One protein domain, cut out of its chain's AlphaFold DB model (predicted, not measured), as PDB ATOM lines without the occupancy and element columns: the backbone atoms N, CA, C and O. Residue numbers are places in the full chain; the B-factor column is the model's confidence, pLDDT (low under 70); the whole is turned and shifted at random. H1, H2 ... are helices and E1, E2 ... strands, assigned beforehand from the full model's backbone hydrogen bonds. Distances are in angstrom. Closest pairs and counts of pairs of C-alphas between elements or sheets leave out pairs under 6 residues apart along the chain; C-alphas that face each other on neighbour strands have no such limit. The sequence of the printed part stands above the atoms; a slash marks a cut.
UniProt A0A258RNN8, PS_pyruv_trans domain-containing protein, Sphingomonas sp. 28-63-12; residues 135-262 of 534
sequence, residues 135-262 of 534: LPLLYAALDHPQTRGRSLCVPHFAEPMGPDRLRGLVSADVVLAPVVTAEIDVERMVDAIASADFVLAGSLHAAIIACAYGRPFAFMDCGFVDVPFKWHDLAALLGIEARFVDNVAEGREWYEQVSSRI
ATOM      1  N   LEU A 135     332.787 356.144 235.553       89.88
ATOM      2  CA  LEU A 135     332.552 354.887 236.276       89.88
ATOM      3  C   LEU A 135     333.691 354.439 237.208       89.88
ATOM      4  O   LEU A 135     333.373 354.055 238.332       89.88
ATOM      5  N   PRO A 136     334.985 354.542 236.845       85.25
ATOM      6  CA  PRO A 136     336.077 354.184 237.754       85.25
ATOM      7  C   PRO A 136     336.097 354.972 239.076       85.25
ATOM      8  O   PRO A 136     336.685 354.507 240.046       85.25
ATOM      9  N   LEU A 137     335.463 356.150 239.131       77.62
ATOM     10  CA  LEU A 137     335.297 356.944 240.356       77.62
ATOM     11  C   LEU A 137     334.075 356.519 241.181       77.62
ATOM     12  O   LEU A 137     333.990 356.835 242.364       77.62
ATOM     13  N   LEU A 138     333.107 355.859 240.546       80.75
ATOM     14  CA  LEU A 138     331.810 355.500 241.129       80.75
ATOM     15  C   LEU A 138     331.747 354.031 241.542       80.75
ATOM     16  O   LEU A 138     330.890 353.635 242.336       80.75
ATOM     17  N   TYR A 139     332.616 353.209 240.960       81.12
ATOM     18  CA  TYR A 139     332.631 351.782 241.188       81.12
ATOM     19  C   TYR A 139     334.035 351.201 241.026       81.12
ATOM     20  O   TYR A 139     334.619 351.192 239.939       81.12
ATOM     21  N   ALA A 140     334.570 350.683 242.129       79.00
ATOM     22  CA  ALA A 140     335.777 349.874 242.114       79.00
ATOM     23  C   ALA A 140     335.405 348.454 241.675       79.00
ATOM     24  O   ALA A 140     334.849 347.694 242.466       79.00
ATOM     25  N   ALA A 141     335.697 348.130 240.415       76.75
ATOM     26  CA  ALA A 141     335.370 346.830 239.842       76.75
ATOM     27  C   ALA A 141     336.011 345.685 240.640       76.75
ATOM     28  O   ALA A 141     337.189 345.743 241.013       76.75
ATOM     29  N   LEU A 142     335.223 344.645 240.887       76.12
ATOM     30  CA  LEU A 142     335.643 343.404 241.513       76.12
ATOM     31  C   LEU A 142     336.260 342.461 240.474       76.12
ATOM     32  O   LEU A 142     336.002 342.544 239.273       76.12
ATOM     33  N   ASP A 143     337.087 341.534 240.959       79.38
ATOM     34  CA  ASP A 143     337.629 340.469 240.120       79.38
ATOM     35  C   ASP A 143     336.498 339.553 239.642       79.38
ATOM     36  O   ASP A 143     335.743 339.012 240.451       79.38
ATOM     37  N   HIS A 144     336.405 339.354 238.329       81.69
ATOM     38  CA  HIS A 144     335.399 338.507 237.705       81.69
ATOM     39  C   HIS A 144     336.041 337.212 237.175       81.69
ATOM     40  O   HIS A 144     336.653 337.212 236.097       81.69
ATOM     41  N   PRO A 145     335.888 336.065 237.873       82.00
ATOM     42  CA  PRO A 145     336.647 334.846 237.580       82.00
ATOM     43  C   PRO A 145     336.459 334.294 236.164       82.00
ATOM     44  O   PRO A 145     337.337 333.612 235.641       82.00
ATOM     45  N   GLN A 146     335.313 334.563 235.531       87.12
ATOM     46  CA  GLN A 146     335.028 334.037 234.196       87.12
ATOM     47  C   GLN A 146     335.753 334.801 233.087       87.12
ATOM     48  O   GLN A 146     335.995 334.205 232.040       87.12
ATOM     49  N   THR A 147     336.092 336.077 233.302       92.25
ATOM     50  CA  THR A 147     336.717 336.952 232.294       92.25
ATOM     51  C   THR A 147     338.163 337.309 232.625       92.25
ATOM     52  O   THR A 147     338.898 337.723 231.731       92.25
ATOM     53  N   ARG A 148     338.616 337.084 233.865       90.94
ATOM     54  CA  ARG A 148     340.012 337.280 234.263       90.94
ATOM     55  C   ARG A 148     340.972 336.528 233.337       90.94
ATOM     56  O   ARG A 148     340.906 335.304 233.218       90.94
ATOM     57  N   GLY A 149     341.888 337.267 232.710       92.88
ATOM     58  CA  GLY A 149     342.901 336.705 231.805       92.88
ATOM     59  C   GLY A 149     342.338 336.159 230.489       92.88
ATOM     60  O   GLY A 149     342.998 335.359 229.832       92.88
ATOM     61  N   ARG A 150     341.110 336.543 230.128       97.56
ATOM     62  CA  ARG A 150     340.385 336.052 228.952       97.56
ATOM     63  C   ARG A 150     339.864 337.205 228.108       97.56
ATOM     64  O   ARG A 150     339.643 338.312 228.600       97.56
ATOM     65  N   SER A 151     339.651 336.928 226.830       98.31
ATOM     66  CA  SER A 151     338.955 337.829 225.920       98.31
ATOM     67  C   SER A 151     337.442 337.780 226.148       98.31
ATOM     68  O   SER A 151     336.840 336.712 226.274       98.31
ATOM     69  N   LEU A 152     336.822 338.954 226.198       98.38
ATOM     70  CA  LEU A 152     335.388 339.131 226.366       98.38
ATOM     71  C   LEU A 152     334.805 339.788 225.117       98.38
ATOM     72  O   LEU A 152     335.232 340.868 224.726       98.38
ATOM     73  N   CYS A 153     333.785 339.178 224.532       97.69
ATOM     74  CA  CYS A 153     332.944 339.798 223.519       97.69
ATOM     75  C   CYS A 153     331.639 340.289 224.156       97.69
ATOM     76  O   CYS A 153     330.902 339.506 224.761       97.69
ATOM     77  N   VAL A 154     331.327 341.573 223.978       96.31
ATOM     78  CA  VAL A 154     330.047 342.171 224.386       96.31
ATOM     79  C   VAL A 154     329.302 342.619 223.126       96.31
ATOM     80  O   VAL A 154     329.600 343.704 222.616       96.31
ATOM     81  N   PRO A 155     328.374 341.810 222.580       93.88
ATOM     82  CA  PRO A 155     327.659 342.144 221.351       93.88
ATOM     83  C   PRO A 155     326.721 343.337 221.521       93.88
ATOM     84  O   PRO A 155     326.526 343.859 222.619       93.88
ATOM     85  N   HIS A 156     326.110 343.771 220.420       90.56
ATOM     86  CA  HIS A 156     324.971 344.673 220.503       90.56
ATOM     87  C   HIS A 156     323.783 343.976 221.190       90.56
ATOM     88  O   HIS A 156     323.605 342.770 221.050       90.56
ATOM     89  N   PHE A 157     322.929 344.725 221.897       84.31
ATOM     90  CA  PHE A 157     321.743 344.157 222.564       84.31
ATOM     91  C   PHE A 157     320.790 343.457 221.581       84.31
ATOM     92  O   PHE A 157     320.188 342.445 221.910       84.31
ATOM     93  N   ALA A 158     320.691 343.986 220.361       84.56
ATOM     94  CA  ALA A 158     319.868 343.433 219.286       84.56
ATOM     95  C   ALA A 158     320.610 342.421 218.390       84.56
ATOM     96  O   ALA A 158     320.167 342.184 217.270       84.56
ATOM     97  N   GLU A 159     321.753 341.883 218.828       84.62
ATOM     98  CA  GLU A 159     322.499 340.879 218.063       84.62
ATOM     99  C   GLU A 159     321.659 339.597 217.905       84.62
ATOM    100  O   GLU A 159     321.352 338.944 218.905       84.62
ATOM    101  N   PRO A 160     321.260 339.221 216.672       79.69
ATOM    102  CA  PRO A 160     320.407 338.055 216.453       79.69
ATOM    103  C   PRO A 160     321.143 336.721 216.632       79.69
ATOM    104  O   PRO A 160     320.501 335.672 216.751       79.69
ATOM    105  N   MET A 161     322.478 336.713 216.592       84.75
ATOM    106  CA  MET A 161     323.272 335.502 216.734       84.75
ATOM    107  C   MET A 161     323.341 335.038 218.193       84.75
ATOM    108  O   MET A 161     323.744 335.774 219.088       84.75
ATOM    109  N   GLY A 162     323.009 333.766 218.429       82.94
ATOM    110  CA  GLY A 162     323.159 333.154 219.749       82.94
ATOM    111  C   GLY A 162     324.622 333.146 220.236       82.94
ATOM    112  O   GLY A 162     325.543 333.044 219.414       82.94
ATOM    113  N   PRO A 163     324.853 333.187 221.563       84.56
ATOM    114  CA  PRO A 163     326.170 333.432 222.154       84.56
ATOM    115  C   PRO A 163     327.227 332.399 221.752       84.56
ATOM    116  O   PRO A 163     328.360 332.779 221.479       84.56
ATOM    117  N   ASP A 164     326.875 331.114 221.632       86.62
ATOM    118  CA  ASP A 164     327.830 330.068 221.235       86.62
ATOM    119  C   ASP A 164     328.323 330.219 219.797       86.62
ATOM    120  O   ASP A 164     329.510 330.042 219.513       86.62
ATOM    121  N   ARG A 165     327.413 330.570 218.883       88.75
ATOM    122  CA  ARG A 165     327.761 330.785 217.479       88.75
ATOM    123  C   ARG A 165     328.613 332.040 217.334       88.75
ATOM    124  O   ARG A 165     329.615 331.997 216.626       88.75
ATOM    125  N   LEU A 166     328.253 333.111 218.043       90.62
ATOM    126  CA  LEU A 166     329.029 334.345 218.043       90.62
ATOM    127  C   LEU A 166     330.427 334.114 218.622       90.62
ATOM    128  O   LEU A 166     331.409 334.525 218.016       90.62
ATOM    129  N   ARG A 167     330.531 333.383 219.738       92.69
ATOM    130  CA  ARG A 167     331.807 333.030 220.375       92.69
ATOM    131  C   ARG A 167     332.752 332.326 219.404       92.69
ATOM    132  O   ARG A 167     333.926 332.675 219.344       92.69
ATOM    133  N   GLY A 168     332.233 331.366 218.635       90.44
ATOM    134  CA  GLY A 168     332.998 330.670 217.599       90.44
ATOM    135  C   GLY A 168     333.383 331.569 216.422       90.44
ATOM    136  O   GLY A 168     334.504 331.471 215.937       90.44
ATOM    137  N   LEU A 169     332.484 332.461 215.991       92.31
ATOM    138  CA  LEU A 169     332.728 333.391 214.885       92.31
ATOM    139  C   LEU A 169     333.857 334.379 215.207       92.31
ATOM    140  O   LEU A 169     334.783 334.534 214.419       92.31
ATOM    141  N   VAL A 170     333.791 335.016 216.378       95.06
ATOM    142  CA  VAL A 170     334.721 336.090 216.765       95.06
ATOM    143  C   VAL A 170     335.939 335.581 217.538       95.06
ATOM    144  O   VAL A 170     336.821 336.360 217.898       95.06
ATOM    145  N   SER A 171     335.989 334.271 217.805       95.69
ATOM    146  CA  SER A 171     337.053 333.597 218.557       95.69
ATOM    147  C   SER A 171     337.317 334.210 219.941       95.69
ATOM    148  O   SER A 171     338.465 334.334 220.361       95.69
ATOM    149  N   ALA A 172     336.256 334.607 220.653       95.88
ATOM    150  CA  ALA A 172     336.354 335.077 222.035       95.88
ATOM    151  C   ALA A 172     336.281 333.915 223.037       95.88
ATOM    152  O   ALA A 172     335.611 332.909 222.801       95.88
ATOM    153  N   ASP A 173     336.918 334.073 224.196       97.06
ATOM    154  CA  ASP A 173     336.825 333.095 225.286       97.06
ATOM    155  C   ASP A 173     335.445 333.147 225.955       97.06
ATOM    156  O   ASP A 173     334.875 332.114 226.316       97.06
ATOM    157  N   VAL A 174     334.899 334.358 226.104       96.44
ATOM    158  CA  VAL A 174     333.617 334.629 226.763       96.44
ATOM    159  C   VAL A 174     332.773 335.562 225.898       96.44
ATOM    160  O   VAL A 174     333.280 336.538 225.353       96.44
ATOM    161  N   VAL A 175     331.468 335.295 225.811       95.38
ATOM    162  CA  VAL A 175     330.473 336.218 225.244       95.38
ATOM    163  C   VAL A 175     329.463 336.554 226.335       95.38
ATOM    164  O   VAL A 175     328.852 335.642 226.888       95.38
ATOM    165  N   LEU A 176     329.270 337.841 226.631       93.06
ATOM    166  CA  LEU A 176     328.243 338.311 227.566       93.06
ATOM    167  C   LEU A 176     327.337 339.325 226.877       93.06
ATOM    168  O   LEU A 176     327.785 340.398 226.481       93.06
ATOM    169  N   ALA A 177     326.056 338.990 226.737       89.25
ATOM    170  CA  ALA A 177     325.075 339.902 226.164       89.25
ATOM    171  C   ALA A 177     324.843 341.110 227.098       89.25
ATOM    172  O   ALA A 177     324.776 340.926 228.315       89.25
ATOM    173  N   PRO A 178     324.681 342.337 226.567       86.31
ATOM    174  CA  PRO A 178     324.486 343.561 227.354       86.31
ATOM    175  C   PRO A 178     323.045 343.709 227.873       86.31
ATOM    176  O   PRO A 178     322.415 344.751 227.688       86.31
ATOM    177  N   VAL A 179     322.513 342.651 228.482       83.75
ATOM    178  CA  VAL A 179     321.134 342.543 228.967       83.75
ATOM    179  C   VAL A 179     321.133 342.700 230.486       83.75
ATOM    180  O   VAL A 179     321.856 341.989 231.178       83.75
ATOM    181  N   VAL A 180     320.322 343.622 230.999       78.88
ATOM    182  CA  VAL A 180     320.228 343.940 232.429       78.88
ATOM    183  C   VAL A 180     318.789 343.777 232.904       78.88
ATOM    184  O   VAL A 180     317.865 344.274 232.259       78.88
ATOM    185  N   THR A 181     318.599 343.108 234.041       75.31
ATOM    186  CA  THR A 181     317.288 342.922 234.692       75.31
ATOM    187  C   THR A 181     317.219 343.567 236.079       75.31
ATOM    188  O   THR A 181     316.128 343.844 236.576       75.31
ATOM    189  N   ALA A 182     318.373 343.854 236.688       71.38
ATOM    190  CA  ALA A 182     318.504 344.544 237.969       71.38
ATOM    191  C   ALA A 182     319.820 345.345 238.061       71.38
ATOM    192  O   ALA A 182     320.758 345.101 237.307       71.38
ATOM    193  N   GLU A 183     319.931 346.261 239.031       69.81
ATOM    194  CA  GLU A 183     321.135 347.095 239.239       69.81
ATOM    195  C   GLU A 183     322.417 346.262 239.429       69.81
ATOM    196  O   GLU A 183     323.468 346.613 238.899       69.81
ATOM    197  N   ILE A 184     322.317 345.101 240.088       74.88
ATOM    198  CA  ILE A 184     323.445 344.174 240.270       74.88
ATOM    199  C   ILE A 184     324.002 343.632 238.942       74.88
ATOM    200  O   ILE A 184     325.186 343.319 238.854       74.88
ATOM    201  N   ASP A 185     323.187 343.538 237.887       79.75
ATOM    202  CA  ASP A 185     323.661 343.070 236.579       79.75
ATOM    203  C   ASP A 185     324.541 344.127 235.897       79.75
ATOM    204  O   ASP A 185     325.444 343.782 235.134       79.75
ATOM    205  N   VAL A 186     324.321 345.413 236.203       85.38
ATOM    206  CA  VAL A 186     325.179 346.514 235.740       85.38
ATOM    207  C   VAL A 186     326.565 346.369 236.350       85.38
ATOM    208  O   VAL A 186     327.552 346.371 235.621       85.38
ATOM    209  N   GLU A 187     326.632 346.193 237.669       86.00
ATOM    210  CA  GLU A 187     327.888 345.977 238.393       86.00
ATOM    211  C   GLU A 187     328.633 344.749 237.872       86.00
ATOM    212  O   GLU A 187     329.791 344.857 237.480       86.00
ATOM    213  N   ARG A 188     327.940 343.610 237.735       86.75
ATOM    214  CA  ARG A 188     328.518 342.372 237.187       86.75
ATOM    215  C   ARG A 188     329.064 342.547 235.773       86.75
ATOM    216  O   ARG A 188     330.106 341.985 235.446       86.75
ATOM    217  N   MET A 189     328.379 343.312 234.925       92.38
ATOM    218  CA  MET A 189     328.870 343.609 233.580       92.38
ATOM    219  C   MET A 189     330.111 344.509 233.624       92.38
ATOM    220  O   MET A 189     331.065 344.265 232.885       92.38
ATOM    221  N   VAL A 190     330.135 345.520 234.500       93.31
ATOM    222  CA  VAL A 190     331.324 346.363 234.699       93.31
ATOM    223  C   VAL A 190     332.501 345.528 235.207       93.31
ATOM    224  O   VAL A 190     333.584 345.634 234.635       93.31
ATOM    225  N   ASP A 191     332.292 344.647 236.188       90.50
ATOM    226  CA  ASP A 191     333.303 343.711 236.696       90.50
ATOM    227  C   ASP A 191     333.842 342.804 235.591       90.50
ATOM    228  O   ASP A 191     335.056 342.634 235.442       90.50
ATOM    229  N   ALA A 192     332.943 342.249 234.775       95.06
ATOM    230  CA  ALA A 192     333.307 341.379 233.671       95.06
ATOM    231  C   ALA A 192     334.174 342.105 232.632       95.06
ATOM    232  O   ALA A 192     335.203 341.559 232.223       95.06
ATOM    233  N   ILE A 193     333.788 343.329 232.249       97.75
ATOM    234  CA  ILE A 193     334.537 344.190 231.323       97.75
ATOM    235  C   ILE A 193     335.889 344.575 231.925       97.75
ATOM    236  O   ILE A 193     336.911 344.419 231.262       97.75
ATOM    237  N   ALA A 194     335.916 345.050 233.170       94.25
ATOM    238  CA  ALA A 194     337.120 345.535 233.840       94.25
ATOM    239  C   ALA A 194     338.121 344.420 234.192       94.25
ATOM    240  O   ALA A 194     339.315 344.692 234.313       94.25
ATOM    241  N   SER A 195     337.657 343.174 234.322       93.31
ATOM    242  CA  SER A 195     338.505 341.998 234.562       93.31
ATOM    243  C   SER A 195     339.023 341.341 233.280       93.31
ATOM    244  O   SER A 195     339.970 340.554 233.341       93.31
ATOM    245  N   ALA A 196     338.420 341.639 232.124       96.69
ATOM    246  CA  ALA A 196     338.829 341.063 230.850       96.69
ATOM    247  C   ALA A 196     340.251 341.495 230.455       96.69
ATOM    248  O   ALA A 196     340.669 342.634 230.681       96.69
ATOM    249  N   ASP A 197     340.985 340.583 229.819       97.00
ATOM    250  CA  ASP A 197     342.290 340.884 229.219       97.00
ATOM    251  C   ASP A 197     342.142 341.680 227.910       97.00
ATOM    252  O   ASP A 197     342.990 342.499 227.559       97.00
ATOM    253  N   PHE A 198     341.035 341.465 227.198       98.62
ATOM    254  CA  PHE A 198     340.689 342.189 225.979       98.62
ATOM    255  C   PHE A 198     339.175 342.210 225.778       98.62
ATOM    256  O   PHE A 198     338.519 341.192 225.998       98.62
ATOM    257  N   VAL A 199     338.626 343.336 225.323       98.75
ATOM    258  CA  VAL A 199     337.185 343.522 225.107       98.75
ATOM    259  C   VAL A 199     336.875 343.763 223.630       98.75
ATOM    260  O   VAL A 199     337.192 344.810 223.072       98.75
ATOM    261  N   LEU A 200     336.191 342.822 222.992       98.25
ATOM    262  CA  LEU A 200     335.628 342.997 221.659       98.25
ATOM    263  C   LEU A 200     334.199 343.552 221.786       98.25
ATOM    264  O   LEU A 200     333.290 342.871 222.261       98.25
ATOM    265  N   ALA A 201     334.005 344.818 221.427       97.62
ATOM    266  CA  ALA A 201     332.797 345.570 221.746       97.62
ATOM    267  C   ALA A 201     331.886 345.757 220.522       97.62
ATOM    268  O   ALA A 201     332.187 346.551 219.636       97.62
ATOM    269  N   GLY A 202     330.731 345.088 220.516       94.81
ATOM    270  CA  GLY A 202     329.568 345.409 219.670       94.81
ATOM    271  C   GLY A 202     328.555 346.341 220.354       94.81
ATOM    272  O   GLY A 202     327.625 346.843 219.724       94.81
ATOM    273  N   SER A 203     328.741 346.614 221.648       93.19
ATOM    274  CA  SER A 203     328.033 347.653 222.400       93.19
ATOM    275  C   SER A 203     328.945 348.855 222.654       93.19
ATOM    276  O   SER A 203     330.053 348.702 223.167       93.19
ATOM    277  N   LEU A 204     328.470 350.070 222.350       95.56
ATOM    278  CA  LEU A 204     329.275 351.291 222.500       95.56
ATOM    279  C   LEU A 204     329.742 351.503 223.948       95.56
ATOM    280  O   LEU A 204     330.900 351.838 224.182       95.56
ATOM    281  N   HIS A 205     328.861 351.278 224.926       95.88
ATOM    282  CA  HIS A 205     329.222 351.461 226.332       95.88
ATOM    283  C   HIS A 205     330.201 350.397 226.829       95.88
ATOM    284  O   HIS A 205     330.989 350.694 227.720       95.88
ATOM    285  N   ALA A 206     330.247 349.208 226.218       97.31
ATOM    286  CA  ALA A 206     331.302 348.246 226.526       97.31
ATOM    287  C   ALA A 206     332.686 348.796 226.138       97.31
ATOM    288  O   ALA A 206     333.624 348.685 226.923       97.31
ATOM    289  N   ALA A 207     332.799 349.466 224.984       98.00
ATOM    290  CA  ALA A 207     334.042 350.120 224.566       98.00
ATOM    291  C   ALA A 207     334.413 351.315 225.464       98.00
ATOM    292  O   ALA A 207     335.568 351.450 225.864       98.00
ATOM    293  N   ILE A 208     333.436 352.161 225.818       98.38
ATOM    294  CA  ILE A 208     333.648 353.307 226.723       98.38
ATOM    295  C   ILE A 208     334.172 352.827 228.081       98.38
ATOM    296  O   ILE A 208     335.175 353.346 228.569       98.38
ATOM    297  N   ILE A 209     333.544 351.805 228.664       97.81
ATOM    298  CA  ILE A 209     333.911 351.274 229.982       97.81
ATOM    299  C   ILE A 209     335.254 350.553 229.930       97.81
ATOM    300  O   ILE A 209     336.098 350.802 230.790       97.81
ATOM    301  N   ALA A 210     335.507 349.734 228.905       98.25
ATOM    302  CA  ALA A 210     336.817 349.120 228.713       98.25
ATOM    303  C   ALA A 210     337.917 350.194 228.676       98.25
ATOM    304  O   ALA A 210     338.888 350.123 229.431       98.25
ATOM    305  N   CYS A 211     337.713 351.261 227.896       98.06
ATOM    306  CA  CYS A 211     338.642 352.384 227.842       98.06
ATOM    307  C   CYS A 211     338.794 353.084 229.207       98.06
ATOM    308  O   CYS A 211     339.922 353.379 229.619       98.06
ATOM    309  N   ALA A 212     337.694 353.331 229.928       96.00
ATOM    310  CA  ALA A 212     337.691 353.985 231.239       96.00
ATOM    311  C   ALA A 212     338.496 353.199 232.294       96.00
ATOM    312  O   ALA A 212     339.340 353.784 232.968       96.00
ATOM    313  N   TYR A 213     338.331 351.872 232.358       94.19
ATOM    314  CA  TYR A 213     339.087 350.971 233.248       94.19
ATOM    315  C   TYR A 213     340.469 350.562 232.696       94.19
ATOM    316  O   TYR A 213     341.189 349.749 233.291       94.19
ATOM    317  N   GLY A 214     340.864 351.108 231.543       93.56
ATOM    318  CA  GLY A 214     342.162 350.842 230.923       93.56
ATOM    319  C   GLY A 214     342.350 349.410 230.452       93.56
ATOM    320  O   GLY A 214     343.463 348.893 230.520       93.56
ATOM    321  N   ARG A 215     341.272 348.774 230.000       97.44
ATOM    322  CA  ARG A 215     341.318 347.476 229.336       97.44
ATOM    323  C   ARG A 215     341.536 347.645 227.832       97.44
ATOM    324  O   ARG A 215     340.925 348.539 227.242       97.44
ATOM    325  N   PRO A 216     342.369 346.799 227.204       98.31
ATOM    326  CA  PRO A 216     342.433 346.681 225.752       98.31
ATOM    327  C   PRO A 216     341.063 346.399 225.137       98.31
ATOM    328  O   PRO A 216     340.292 345.612 225.688       98.31
ATOM    329  N   PHE A 217     340.758 347.023 224.001       98.56
ATOM    330  CA  PHE A 217     339.468 346.837 223.336       98.56
ATOM    331  C   PHE A 217     339.542 347.020 221.818       98.56
ATOM    332  O   PHE A 217     340.482 347.623 221.313       98.56
ATOM    333  N   ALA A 218     338.522 346.552 221.097       98.31
ATOM    334  CA  ALA A 218     338.283 346.886 219.691       98.31
ATOM    335  C   ALA A 218     336.787 346.978 219.373       98.31
ATOM    336  O   ALA A 218     335.956 346.438 220.106       98.31
ATOM    337  N   PHE A 219     336.446 347.668 218.284       97.88
ATOM    338  CA  PHE A 219     335.069 347.750 217.797       97.88
ATOM    339  C   PHE A 219     334.754 346.524 216.947       97.88
ATOM    340  O   PHE A 219     335.466 346.235 215.992       97.88
ATOM    341  N   MET A 220     333.698 345.806 217.297       95.69
ATOM    342  CA  MET A 220     333.305 344.586 216.603       95.69
ATOM    343  C   MET A 220     332.421 344.897 215.397       95.69
ATOM    344  O   MET A 220     331.488 345.694 215.518       95.69
ATOM    345  N   ASP A 221     332.653 344.206 214.286       92.44
ATOM    346  CA  ASP A 221     331.668 344.033 213.219       92.44
ATOM    347  C   ASP A 221     331.461 342.537 212.956       92.44
ATOM    348  O   ASP A 221     332.335 341.837 212.464       92.44
ATOM    349  N   CYS A 222     330.290 342.026 213.328       79.56
ATOM    350  CA  CYS A 222     329.868 340.653 213.038       79.56
ATOM    351  C   CYS A 222     328.767 340.604 211.965       79.56
ATOM    352  O   CYS A 222     327.941 339.690 211.949       79.56
ATOM    353  N   GLY A 223     328.740 341.602 211.073       79.88
ATOM    354  CA  GLY A 223     327.687 341.826 210.082       79.88
ATOM    355  C   GLY A 223     326.600 342.797 210.554       79.88
ATOM    356  O   GLY A 223     325.587 342.964 209.871       79.88
ATOM    357  N   PHE A 224     326.789 343.428 211.717       79.31
ATOM    358  CA  PHE A 224     325.860 344.398 212.285       79.31
ATOM    359  C   PHE A 224     326.590 345.462 213.113       79.31
ATOM    360  O   PHE A 224     327.123 345.190 214.188       79.31
ATOM    361  N   VAL A 225     326.527 346.711 212.646       86.56
ATOM    362  CA  VAL A 225     327.003 347.891 213.376       86.56
ATOM    363  C   VAL A 225     325.843 348.868 213.538       86.56
ATOM    364  O   VAL A 225     325.452 349.560 212.596       86.56
ATOM    365  N   ASP A 226     325.291 348.952 214.752       85.69
ATOM    366  CA  ASP A 226     324.243 349.930 215.056       85.69
ATOM    367  C   ASP A 226     324.814 351.351 214.989       85.69
ATOM    368  O   ASP A 226     325.732 351.687 215.740       85.69
ATOM    369  N   VAL A 227     324.234 352.185 214.120       90.56
ATOM    370  CA  VAL A 227     324.538 353.617 213.965       90.56
ATOM    371  C   VAL A 227     326.049 353.888 213.882       90.56
ATOM    372  O   VAL A 227     326.646 354.372 214.845       90.56
ATOM    373  N   PRO A 228     326.697 353.647 212.727       94.31
ATOM    374  CA  PRO A 228     328.147 353.805 212.585       94.31
ATOM    375  C   PRO A 228     328.682 355.162 213.062       94.31
ATOM    376  O   PRO A 228     329.755 355.222 213.661       94.31
ATOM    377  N   PHE A 229     327.919 356.247 212.883       97.00
ATOM    378  CA  PHE A 229     328.293 357.594 213.331       97.00
ATOM    379  C   PHE A 229     328.707 357.644 214.811       97.00
ATOM    380  O   PHE A 229     329.681 358.311 215.151       97.00
ATOM    381  N   LYS A 230     328.024 356.901 215.696       95.81
ATOM    382  CA  LYS A 230     328.298 356.960 217.139       95.81
ATOM    383  C   LYS A 230     329.682 356.410 217.506       95.81
ATOM    384  O   LYS A 230     330.313 356.890 218.443       95.81
ATOM    385  N   TRP A 231     330.155 355.428 216.741       97.50
ATOM    386  CA  TRP A 231     331.475 354.820 216.893       97.50
ATOM    387  C   TRP A 231     332.576 355.717 216.339       97.50
ATOM    388  O   TRP A 231     333.607 355.877 216.981       97.50
ATOM    389  N   HIS A 232     332.334 356.358 215.190       98.12
ATOM    390  CA  HIS A 232     333.257 357.345 214.621       98.12
ATOM    391  C   HIS A 232     333.436 358.544 215.556       98.12
ATOM    392  O   HIS A 232     334.549 359.023 215.746       98.12
ATOM    393  N   ASP A 233     332.351 358.987 216.189       98.44
ATOM    394  CA  ASP A 233     332.373 360.072 217.166       98.44
ATOM    395  C   ASP A 233     333.178 359.707 218.428       98.44
ATOM    396  O   ASP A 233     333.986 360.508 218.896       98.44
ATOM    397  N   LEU A 234     333.026 358.476 218.940       98.31
ATOM    398  CA  LEU A 234     333.854 357.964 220.040       98.31
ATOM    399  C   LEU A 234     335.327 357.813 219.628       98.31
ATOM    400  O   LEU A 234     336.214 358.199 220.382       98.31
ATOM    401  N   ALA A 235     335.610 357.271 218.444       98.19
ATOM    402  CA  ALA A 235     336.977 357.125 217.951       98.19
ATOM    403  C   ALA A 235     337.677 358.488 217.848       98.19
ATOM    404  O   ALA A 235     338.781 358.666 218.368       98.19
ATOM    405  N   ALA A 236     336.983 359.479 217.281       98.12
ATOM    406  CA  ALA A 236     337.474 360.844 217.168       98.12
ATOM    407  C   ALA A 236     337.707 361.499 218.541       98.12
ATOM    408  O   ALA A 236     338.715 362.182 218.714       98.12
ATOM    409  N   LEU A 237     336.832 361.255 219.530       98.31
ATOM    410  CA  LEU A 237     337.064 361.673 220.920       98.31
ATOM    411  C   LEU A 237     338.379 361.101 221.466       98.31
ATOM    412  O   LEU A 237     339.143 361.814 222.110       98.31
ATOM    413  N   LEU A 238     338.626 359.817 221.202       97.81
ATOM    414  CA  LEU A 238     339.794 359.093 221.693       97.81
ATOM    415  C   LEU A 238     341.083 359.393 220.911       97.81
ATOM    416  O   LEU A 238     342.147 358.907 221.297       97.81
ATOM    417  N   GLY A 239     341.014 360.177 219.831       97.12
ATOM    418  CA  GLY A 239     342.159 360.484 218.972       97.12
ATOM    419  C   GLY A 239     342.591 359.317 218.077       97.12
ATOM    420  O   GLY A 239     343.761 359.238 217.695       97.12
ATOM    421  N   ILE A 240     341.671 358.405 217.757       96.69
ATOM    422  CA  ILE A 240     341.909 357.239 216.899       96.69
ATOM    423  C   ILE A 240     340.920 357.213 215.729       96.69
ATOM    424  O   ILE A 240     339.854 357.825 215.773       96.69
ATOM    425  N   GLU A 241     341.260 356.484 214.671       93.38
ATOM    426  CA  GLU A 241     340.319 356.210 213.583       93.38
ATOM    427  C   GLU A 241     339.426 355.023 213.950       93.38
ATOM    428  O   GLU A 241     339.890 354.037 214.529       93.38
ATOM    429  N   ALA A 242     338.139 355.112 213.614       93.62
ATOM    430  CA  ALA A 242     337.224 353.999 213.810       93.62
ATOM    431  C   ALA A 242     337.559 352.884 212.816       93.62
ATOM    432  O   ALA A 242     337.350 353.030 211.613       93.62
ATOM    433  N   ARG A 243     338.053 351.760 213.334       95.31
ATOM    434  CA  ARG A 243     338.182 350.509 212.591       95.31
ATOM    435  C   ARG A 243     337.365 349.447 213.301       95.31
ATOM    436  O   ARG A 243     337.513 349.267 214.509       95.31
ATOM    437  N   PHE A 244     336.532 348.764 212.534       96.88
ATOM    438  CA  PHE A 244     335.816 347.591 212.999       96.88
ATOM    439  C   PHE A 244     336.592 346.336 212.613       96.88
ATOM    440  O   PHE A 244     337.250 346.313 211.570       96.88
ATOM    441  N   VAL A 245     336.566 345.345 213.494       96.88
ATOM    442  CA  VAL A 245     337.285 344.078 213.347       96.88
ATOM    443  C   VAL A 245     336.323 342.912 213.528       96.88
ATOM    444  O   VAL A 245     335.353 343.012 214.286       96.88
ATOM    445  N   ASP A 246     336.640 341.794 212.886       95.12
ATOM    446  CA  ASP A 246     335.734 340.644 212.836       95.12
ATOM    447  C   ASP A 246     335.919 339.704 214.041       95.12
ATOM    448  O   ASP A 246     335.030 338.932 214.403       95.12
ATOM    449  N   ASN A 247     337.097 339.736 214.672       96.50
ATOM    450  CA  ASN A 247     337.484 338.784 215.712       96.50
ATOM    451  C   ASN A 247     338.521 339.356 216.698       96.50
ATOM    452  O   ASN A 247     339.079 340.440 216.516       96.50
ATOM    453  N   VAL A 248     338.783 338.602 217.770       97.88
ATOM    454  CA  VAL A 248     339.709 338.999 218.845       97.88
ATOM    455  C   VAL A 248     341.148 339.174 218.353       97.88
ATOM    456  O   VAL A 248     341.832 340.075 218.837       97.88
ATOM    457  N   ALA A 249     341.624 338.345 217.419       97.88
ATOM    458  CA  ALA A 249     343.006 338.417 216.941       97.88
ATOM    459  C   ALA A 249     343.259 339.738 216.200       97.88
ATOM    460  O   ALA A 249     344.137 340.505 216.591       97.88
ATOM    461  N   GLU A 250     342.408 340.062 215.226       97.94
ATOM    462  CA  GLU A 250     342.459 341.343 214.513       97.94
ATOM    463  C   GLU A 250     342.271 342.539 215.449       97.94
ATOM    464  O   GLU A 250     342.921 343.575 215.291       97.94
ATOM    465  N   GLY A 251     341.400 342.401 216.453       97.88
ATOM    466  CA  GLY A 251     341.189 343.430 217.462       97.88
ATOM    467  C   GLY A 251     342.431 343.730 218.291       97.88
ATOM    468  O   GLY A 251     342.723 344.899 218.542       97.88
ATOM    469  N   ARG A 252     343.183 342.700 218.688       98.38
ATOM    470  CA  ARG A 252     344.450 342.870 219.412       98.38
ATOM    471  C   ARG A 252     345.501 343.533 218.534       98.38
ATOM    472  O   ARG A 252     346.093 344.518 218.968       98.38
ATOM    473  N   GLU A 253     345.658 343.070 217.296       98.00
ATOM    474  CA  GLU A 253     346.588 343.670 216.333       98.00
ATOM    475  C   GLU A 253     346.280 345.152 216.093       98.00
ATOM    476  O   GLU A 253     347.176 345.997 216.094       98.00
ATOM    477  N   TRP A 254     345.002 345.497 215.919       97.44
ATOM    478  CA  TRP A 254     344.587 346.888 215.782       97.44
ATOM    479  C   TRP A 254     344.857 347.694 217.055       97.44
ATOM    480  O   TRP A 254     345.422 348.788 216.974       97.44
ATOM    481  N   TYR A 255     344.495 347.167 218.228       97.69
ATOM    482  CA  TYR A 255     344.691 347.868 219.496       97.69
ATOM    483  C   TYR A 255     346.173 348.150 219.761       97.69
ATOM    484  O   TYR A 255     346.522 349.260 220.156       97.69
ATOM    485  N   GLU A 256     347.065 347.201 219.480       97.06
ATOM    486  CA  GLU A 256     348.515 347.404 219.577       97.06
ATOM    487  C   GLU A 256     348.983 348.599 218.732       97.06
ATOM    488  O   GLU A 256     349.769 349.423 219.207       97.06
ATOM    489  N   GLN A 257     348.430 348.771 217.529       96.50
ATOM    490  CA  GLN A 257     348.773 349.876 216.628       96.50
ATOM    491  C   GLN A 257     348.269 351.247 217.110       96.50
ATOM    492  O   GLN A 257     348.859 352.276 216.756       96.50
ATOM    493  N   VAL A 258     347.168 351.304 217.868       96.19
ATOM    494  CA  VAL A 258     346.511 352.572 218.252       96.19
ATOM    495  C   VAL A 258     346.608 352.915 219.738       96.19
ATOM    496  O   VAL A 258     346.438 354.079 220.089       96.19
ATOM    497  N   SER A 259     346.923 351.957 220.611       95.75
ATOM    498  CA  SER A 259     346.893 352.106 222.076       95.75
ATOM    499  C   SER A 259     347.697 353.305 222.590       95.75
ATOM    500  O   SER A 259     347.226 354.049 223.448       95.75
ATOM    501  N   SER A 260     348.870 353.567 222.008       94.50
ATOM    502  CA  SER A 260     349.725 354.711 222.354       94.50
ATOM    503  C   SER A 260     349.140 356.076 221.963       94.50
ATOM    504  O   SER A 260     349.557 357.109 222.499       94.50
ATOM    505  N   ARG A 261     348.164 356.101 221.047       94.62
ATOM    506  CA  ARG A 261     347.461 357.300 220.566       94.62
ATOM    507  C   ARG A 261     346.156 357.568 221.308       94.62
ATOM    508  O   ARG A 261     345.733 358.717 221.326       94.62
ATOM    509  N   ILE A 262     345.572 356.563 221.964       95.25
ATOM    510  CA  ILE A 262     344.324 356.720 222.723       95.25
ATOM    511  C   ILE A 262     344.504 357.785 223.810       95.25
ATOM    512  O   ILE A 262     345.429 357.727 224.626       95.25
TER     513      ILE A 262
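Overview. This is residues 135 to 262 of the 534 residues of the protein "PS_pyruv_trans domain-containing protein" of Sphingomonas sp. 28-63-12 (UniProt A0A258RNN8). A small parallel sheet, E1 E2 E3, makes the core, with H3 and H4 over one face and H6 crossing the other. H2 packs near the E1 edge, while H1 and H5 lie off the sheet, each beside H4. The 128 printed residues hold six named helices and three strands, in the order H1 E1 H2 H3 E2 H4 E3 H5 H6, and the class is mostly helix. The whole is compact and rounded, with a radius of gyration of the C-alphas of 13.4 A and spans of 34 by 33 by 26 A.

Arrangement. H1, residues 135 to 138, only just touches H4, residues 204 to 212, with 3 pairs of C-alphas within 8 A; the closest are Pro 136 and Ala 212, 6.7 A. E1, residues 151 to 154, is the parallel neighbour of E2, residues 198 to 201, with N 152 and O 198 2.8 A apart. E2 is also parallel to E3, residues 217 to 220, with N 218 and O 199 3.0 A apart. Two strand-helix-strand units, parallel neighbour strands with helices between, have right-handed crossovers: E1, H2, residues 163 to 170, H3, residues 183 to 195, E2; and E2, H4, E3. Three layers, helices on both faces of the sheet, have H3 and H4 on one face and H2 and H6, residues 248 to 258, on the other. H3 touches H4 with residues 190 to 194 alone, closest at the C-alphas of Ile 193 and Ala 210, 6.0 A, at a steep tilt of 58 degrees. H4 runs along the strands over E2 and E3, at a height over the sheet of 8.8 A. H5, residues 228 to 238, is not on the sheet; it is close to H4 but not clearly touching, the C-alphas of Leu 204 and Trp 231 being closest at 7.0 A. H6 runs only just across the strands, at 61 degrees to E3 on the local plane. Every O i to N i+4 pair is within hydrogen-bond range in H2, H3, H4, H5 and H6; H1 is too short for one.

Along the chain. H1 begins at C-alpha 135 (332.552, 354.887, 236.276). H3 is 18.7 A long, H5 15.7 A and H6 15.2 A. H6 ends at C-alpha 258 (346.511, 352.572, 218.252).

Size, cuts and confidence. The C-alphas of Ala 182 and Gln 257, 37.4 A apart, are the farthest. The printed part has no cut. The links H1 to E1 and H2 to H3 are long. Mean pLDDT of the printed part is 91.8; residue 183 is under 70.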